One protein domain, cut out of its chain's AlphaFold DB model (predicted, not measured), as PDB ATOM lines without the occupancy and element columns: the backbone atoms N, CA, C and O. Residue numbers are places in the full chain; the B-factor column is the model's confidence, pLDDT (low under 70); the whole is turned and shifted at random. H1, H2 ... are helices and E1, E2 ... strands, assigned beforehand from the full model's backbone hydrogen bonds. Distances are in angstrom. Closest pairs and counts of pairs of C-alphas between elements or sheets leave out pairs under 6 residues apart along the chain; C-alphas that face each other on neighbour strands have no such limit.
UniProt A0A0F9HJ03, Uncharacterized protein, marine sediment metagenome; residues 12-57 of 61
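Overview. This is residues 12 to 57 of the 61 residues of an uncharacterized protein of marine sediment metagenome (UniProt A0A0F9HJ03). A long hairpin of two strands, E1 and E2, is folded over sharply near its middle into two arms; one arm ends in a free tip at residues 22 to 27, and the other is widened by a third strand, E3, into a small sheet of three strands. The short helix H1 follows directly on E3 near the bend and stands up from the sheet over E2. The printed part has 46 residues, with three named strands and one named helix in the order E1, E2, E3, H1, and its class is mixed, helices and strands. The sheet runs E1, E2, E3, antiparallel throughout. The whole is only just compact, close to loose, with a radius of gyration of the C-alphas of 11.1 A, and spans 30 by 27 by 17 A.

Along the chain. E2, residues 26 to 38, is the longest strand and measures 24.2 A from first to last C-alpha; it bends by 104 degrees at residue 32. E1, residues 12 to 23, measures 22.3 A and begins at C-alpha 12 at (-28.319, 20.738, -42.050); it bends by 102 degrees at residue 17. E3, residues 44 to 49, measures 14.2 A and begins at C-alpha 44 at (-30.194, 23.104, -32.816). H1, residues 50 to 57, measures 11.9 A and ends at C-alpha 57 at (-9.624, 14.109, -39.642).

Arrangement. The three strands form a meander, each strand the antiparallel neighbour of the one before, in a strongly twisted sheet. E2 is the inner strand, and E1 and E3 are the edge strands. E1 and E2 are a hairpin, their directions at 149 degrees; N 14 and O 35, 2.9 A apart, and N 21 and O 28, 2.8 A apart, are within hydrogen-bond range. E2 and E3 are a hairpin too, their directions at 123 degrees, with N 34 and O 48 at 2.9 A and N 45 and O 36 at 2.8 A, within hydrogen-bond range. H1 is on the sheet, over E2, at a height over the sheet of 11.7 A; its line rises 60 degrees, and it stands up from the sheet. The closest C-alphas of E2 and H1 are those of Ala 33 and Lys 50, 5.1 A apart. In H1, 2 of 4 O i to N i+4 pairs are within hydrogen-bond range.

Size, cuts and confidence. The two C-alphas farthest apart are those of Gly 25 and Asn 57, at 31.5 A. The printed part has no cut, and its three links are tight. The mean pLDDT of the printed part is 89.2; residues 53 to 57, in H1, are under 70.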
ATOM      1  N   VAL A  12     -29.213  20.036 -41.132       95.19
ATOM      2  CA  VAL A  12     -28.319  20.738 -42.050       95.19
ATOM      3  C   VAL A  12     -27.262  21.474 -41.237       95.19
ATOM      4  O   VAL A  12     -27.579  22.151 -40.255       95.19
ATOM      5  N   GLU A  13     -26.008  21.334 -41.646       94.94
ATOM      6  CA  GLU A  13     -24.878  22.013 -41.021       94.94
ATOM      7  C   GLU A  13     -24.643  23.386 -41.643       94.94
ATOM      8  O   GLU A  13     -24.658  23.554 -42.864       94.94
ATOM      9  N   THR A  14     -24.385  24.370 -40.789       94.06
ATOM     10  CA  THR A  14     -23.957  25.706 -41.199       94.06
ATOM     11  C   THR A  14     -22.745  26.144 -40.398       94.06
ATOM     12  O   THR A  14     -22.676  25.910 -39.189       94.06
ATOM     13  N   GLU A  15     -21.815  26.830 -41.061       95.06
ATOM     14  CA  GLU A  15     -20.743  27.541 -40.373       95.06
ATOM     15  C   GLU A  15     -21.264  28.869 -39.822       95.06
ATOM     16  O   GLU A  15     -21.830  29.688 -40.549       95.06
ATOM     17  N   GLU A  16     -21.039  29.106 -38.537       95.44
ATOM     18  CA  GLU A  16     -21.437  30.329 -37.855       95.44
ATOM     19  C   GLU A  16     -20.274  30.983 -37.137       95.44
ATOM     20  O   GLU A  16     -19.418  30.320 -36.552       95.44
ATOM     21  N   LYS A  17     -20.287  32.317 -37.133       94.94
ATOM     22  CA  LYS A  17     -19.338  33.114 -36.364       94.94
ATOM     23  C   LYS A  17     -19.986  33.636 -35.094       94.94
ATOM     24  O   LYS A  17     -21.100  34.154 -35.139       94.94
ATOM     25  N   ASN A  18     -19.254  33.567 -33.986       95.00
ATOM     26  CA  ASN A  18     -19.690  34.014 -32.662       95.00
ATOM     27  C   ASN A  18     -21.017  33.374 -32.208       95.00
ATOM     28  O   ASN A  18     -21.897  34.056 -31.681       95.00
ATOM     29  N   HIS A  19     -21.165  32.065 -32.415       95.31
ATOM     30  CA  HIS A  19     -22.355  31.330 -32.000       95.31
ATOM     31  C   HIS A  19     -22.439  31.266 -30.471       95.31
ATOM     32  O   HIS A  19     -21.500  30.824 -29.805       95.31
ATOM     33  N   LYS A  20     -23.561  31.711 -29.903       94.88
ATOM     34  CA  LYS A  20     -23.779  31.734 -28.454       94.88
ATOM     35  C   LYS A  20     -24.452  30.453 -27.991       94.88
ATOM     36  O   LYS A  20     -25.492  30.075 -28.522       94.88
ATOM     37  N   ILE A  21     -23.905  29.846 -26.948       92.06
ATOM     38  CA  ILE A  21     -24.492  28.696 -26.266       92.06
ATOM     39  C   ILE A  21     -24.644  28.994 -24.779       92.06
ATOM     40  O   ILE A  21     -23.909  29.804 -24.213       92.06
ATOM     41  N   ILE A  22     -25.578  28.300 -24.137       92.12
ATOM     42  CA  ILE A  22     -25.696  28.291 -22.681       92.12
ATOM     43  C   ILE A  22     -25.189  26.937 -22.200       92.12
ATOM     44  O   ILE A  22     -25.793  25.908 -22.493       92.12
ATOM     45  N   LEU A  23     -24.087  26.938 -21.455       85.62
ATOM     46  CA  LEU A  23     -23.513  25.738 -20.858       85.62
ATOM     47  C   LEU A  23     -23.449  25.931 -19.346       85.62
ATOM     48  O   LEU A  23     -22.840  26.883 -18.868       85.62
ATOM     49  N   LEU A  24     -24.108  25.048 -18.591       91.19
ATOM     50  CA  LEU A  24     -24.169  25.122 -17.121       91.19
ATOM     51  C   LEU A  24     -24.641  26.497 -16.597       91.19
ATOM     52  O   LEU A  24     -24.164  26.988 -15.577       91.19
ATOM     53  N   GLY A  25     -25.572  27.136 -17.315       93.81
ATOM     54  CA  GLY A  25     -26.102  28.461 -16.972       93.81
ATOM     55  C   GLY A  25     -25.179  29.638 -17.311       93.81
ATOM     56  O   GLY A  25     -25.549  30.780 -17.054       93.81
ATOM     57  N   GLN A  26     -24.009  29.391 -17.903       94.69
ATOM     58  CA  GLN A  26     -23.104  30.427 -18.396       94.69
ATOM     59  C   GLN A  26     -23.277  30.608 -19.906       94.69
ATOM     60  O   GLN A  26     -23.330  29.628 -20.649       94.69
ATOM     61  N   GLU A  27     -23.350  31.861 -20.361       95.38
ATOM     62  CA  GLU A  27     -23.279  32.178 -21.789       95.38
ATOM     63  C   GLU A  27     -21.823  32.050 -22.254       95.38
ATOM     64  O   GLU A  27     -20.927  32.710 -21.726       95.38
ATOM     65  N   LEU A  28     -21.595  31.195 -23.246       93.19
ATOM     66  CA  LEU A  28     -20.312  31.034 -23.918       93.19
ATOM     67  C   LEU A  28     -20.479  31.372 -25.398       93.19
ATOM     68  O   LEU A  28     -21.479  31.016 -26.018       93.19
ATOM     69  N   THR A  29     -19.465  32.009 -25.974       94.31
ATOM     70  CA  THR A  29     -19.410  32.301 -27.409       94.31
ATOM     71  C   THR A  29     -18.382  31.391 -28.065       94.31
ATOM     72  O   THR A  29     -17.221  31.370 -27.656       94.31
ATOM     73  N   ILE A  30     -18.797  30.666 -29.100       93.56
ATOM     74  CA  ILE A  30     -17.918  29.912 -29.988       93.56
ATOM     75  C   ILE A  30     -17.588  30.811 -31.193       93.56
ATOM     76  O   ILE A  30     -18.492  31.113 -31.975       93.56
ATOM     77  N   PRO A  31     -16.329  31.266 -31.361       93.12
ATOM     78  CA  PRO A  31     -15.967  32.202 -32.426       93.12
ATOM     79  C   PRO A  31     -16.232  31.663 -33.832       93.12
ATOM     80  O   PRO A  31     -16.722  32.414 -34.668       93.12
ATOM     81  N   GLU A  32     -15.966  30.376 -34.063       95.88
ATOM     82  CA  GLU A  32     -16.272  29.660 -35.305       95.88
ATOM     83  C   GLU A  32     -16.877  28.298 -34.959       95.88
ATOM     84  O   GLU A  32     -16.225  27.446 -34.344       95.88
ATOM     85  N   ALA A  33     -18.151  28.121 -35.299       95.19
ATOM     86  CA  ALA A  33     -18.937  26.951 -34.945       95.19
ATOM     87  C   ALA A  33     -19.488  26.246 -36.182       95.19
ATOM     88  O   ALA A  33     -19.942  26.904 -37.116       95.19
ATOM     89  N   ILE A  34     -19.521  24.915 -36.140       95.38
ATOM     90  CA  ILE A  34     -20.387  24.112 -37.005       95.38
ATOM     91  C   ILE A  34     -21.664  23.836 -36.220       95.38
ATOM     92  O   ILE A  34     -21.618  23.233 -35.142       95.38
ATOM     93  N   VAL A  35     -22.792  24.315 -36.736       95.19
ATOM     94  CA  VAL A  35     -24.098  24.206 -36.081       95.19
ATOM     95  C   VAL A  35     -25.014  23.359 -36.950       95.19
ATOM     96  O   VAL A  35     -25.328  23.734 -38.076       95.19
ATOM     97  N   GLY A  36     -25.458  22.224 -36.415       95.12
ATOM     98  CA  GLY A  36     -26.469  21.385 -37.049       95.12
ATOM     99  C   GLY A  36     -27.865  21.842 -36.638       95.12
ATOM    100  O   GLY A  36     -28.237  21.690 -35.471       95.12
ATOM    101  N   ARG A  37     -28.664  22.369 -37.574       95.69
ATOM    102  CA  ARG A  37     -30.079  22.713 -37.337       95.69
ATOM    103  C   ARG A  37     -31.018  21.821 -38.121       95.69
ATOM    104  O   ARG A  37     -30.793  21.539 -39.292       95.69
ATOM    105  N   CYS A  38     -32.113  21.430 -37.484       95.94
ATOM    106  CA  CYS A  38     -33.193  20.749 -38.176       95.94
ATOM    107  C   CYS A  38     -33.915  21.707 -39.133       95.94
ATOM    108  O   CYS A  38     -34.418  22.744 -38.699       95.94
ATOM    109  N   GLY A  39     -34.042  21.329 -40.406       92.50
ATOM    110  CA  GLY A  39     -34.807  22.097 -41.394       92.50
ATOM    111  C   GLY A  39     -36.318  22.135 -41.128       92.50
ATOM    112  O   GLY A  39     -36.999  23.033 -41.613       92.50
ATOM    113  N   THR A  40     -36.843  21.194 -40.334       94.69
ATOM    114  CA  THR A  40     -38.283  21.073 -40.047       94.69
ATOM    115  C   THR A  40     -38.698  21.844 -38.793       94.69
ATOM    116  O   THR A  40     -39.600  22.675 -38.852       94.69
ATOM    117  N   CYS A  41     -38.071  21.571 -37.643       94.00
ATOM    118  CA  CYS A  41     -38.447  22.190 -36.363       94.00
ATOM    119  C   CYS A  41     -37.542  23.362 -35.950       94.00
ATOM    120  O   CYS A  41     -37.804  24.007 -34.936       94.00
ATOM    121  N   GLY A  42     -36.461  23.626 -36.692       91.88
ATOM    122  CA  GLY A  42     -35.516  24.714 -36.415       91.88
ATOM    123  C   GLY A  42     -34.621  24.496 -35.193       91.88
ATOM    124  O   GLY A  42     -33.777  25.342 -34.898       91.88
ATOM    125  N   SER A  43     -34.782  23.385 -34.470       94.00
ATOM    126  CA  SER A  43     -33.983  23.107 -33.281       94.00
ATOM    127  C   SER A  43     -32.509  22.892 -33.632       94.00
ATOM    128  O   SER A  43     -32.178  22.268 -34.643       94.00
ATOM    129  N   VAL A  44     -31.628  23.402 -32.770       93.00
ATOM    130  CA  VAL A  44     -30.194  23.104 -32.816       93.00
ATOM    131  C   VAL A  44     -29.996  21.699 -32.265       93.00
ATOM    132  O   VAL A  44     -30.299  21.444 -31.103       93.00
ATOM    133  N   ASN A  45     -29.509  20.799 -33.110       92.31
ATOM    134  CA  ASN A  45     -29.226  19.415 -32.742       92.31
ATOM    135  C   ASN A  45     -27.842  19.310 -32.078       92.31
ATOM    136  O   ASN A  45     -27.665  18.578 -31.112       92.31
ATOM    137  N   TYR A  46     -26.870  20.082 -32.574       90.81
ATOM    138  CA  TYR A  46     -25.536  20.228 -31.991       90.81
ATOM    139  C   TYR A  46     -24.874  21.538 -32.426       90.81
ATOM    140  O   TYR A  46     -25.227  22.123 -33.451       90.81
ATOM    141  N   ALA A  47     -23.875  21.964 -31.653       91.94
ATOM    142  CA  ALA A  47     -22.965  23.047 -31.998       91.94
ATOM    143  C   ALA A  47     -21.557  22.701 -31.496       91.94
ATOM    144  O   ALA A  47     -21.360  22.487 -30.298       91.94
ATOM    145  N   PHE A  48     -20.578  22.654 -32.400       90.12
ATOM    146  CA  PHE A  48     -19.183  22.345 -32.073       90.12
ATOM    147  C   PHE A  48     -18.257  23.464 -32.520       90.12
ATOM    148  O   PHE A  48     -18.555  24.178 -33.475       90.12
ATOM    149  N   ARG A  49     -17.103  23.593 -31.859       90.06
ATOM    150  CA  ARG A  49     -16.027  24.448 -32.366       90.06
ATOM    151  C   ARG A  49     -15.454  23.829 -33.637       90.06
ATOM    152  O   ARG A  49     -15.129  22.642 -33.627       90.06
ATOM    153  N   LYS A  50     -15.285  24.631 -34.687       86.69
ATOM    154  CA  LYS A  50     -14.771  24.167 -35.987       86.69
ATOM    155  C   LYS A  50     -13.421  23.443 -35.863       86.69
ATOM    156  O   LYS A  50     -13.251  22.359 -36.412       86.69
ATOM    157  N   GLU A  51     -12.534  23.970 -35.018       83.00
ATOM    158  CA  GLU A  51     -11.203  23.409 -34.722       83.00
ATOM    159  C   GLU A  51     -11.226  21.939 -34.246       83.00
ATOM    160  O   GLU A  51     -10.313  21.172 -34.543       83.00
ATOM    161  N   VAL A  52     -12.281  21.517 -33.539       78.00
ATOM    162  CA  VAL A  52     -12.406  20.147 -33.008       78.00
ATOM    163  C   VAL A  52     -12.782  19.151 -34.110       78.00
ATOM    164  O   VAL A  52     -12.360  17.998 -34.062       78.00
ATOM    165  N   MET A  53     -13.548  19.581 -35.117       69.06
ATOM    166  CA  MET A  53     -13.897  18.728 -36.258       69.06
ATOM    167  C   MET A  53     -12.723  18.554 -37.222       69.06
ATOM    168  O   MET A  53     -12.488  17.450 -37.702       69.06
ATOM    169  N   GLU A  54     -11.955  19.614 -37.470       65.50
ATOM    170  CA  GLU A  54     -10.798  19.549 -38.370       65.50
ATOM    171  C   GLU A  54      -9.661  18.693 -37.783       65.50
ATOM    172  O   GLU A  54      -9.025  17.936 -38.515       65.50
ATOM    173  N   GLY A  55      -9.459  18.729 -36.460       58.62
ATOM    174  CA  GLY A  55      -8.443  17.920 -35.776       58.62
ATOM    175  C   GLY A  55      -8.716  16.408 -35.752       58.62
ATOM    176  O   GLY A  55      -7.771  15.627 -35.688       58.62
ATOM    177  N   ASN A  56      -9.978  15.973 -35.850       53.38
ATOM    178  CA  ASN A  56     -10.336  14.545 -35.869       53.38
ATOM    179  C   ASN A  56     -10.136  13.874 -37.239       53.38
ATOM    180  O   ASN A  56     -10.134  12.650 -37.310       53.38
ATOM    181  N   ASN A  57      -9.922  14.644 -38.308       52.00
ATOM    182  CA  ASN A  57      -9.624  14.109 -39.642       52.00
ATOM    183  C   ASN A  57      -8.123  13.835 -39.864       52.00
ATOM    184  O   ASN A  57      -7.720  13.521 -40.979       52.00
TER     185      ASN A  57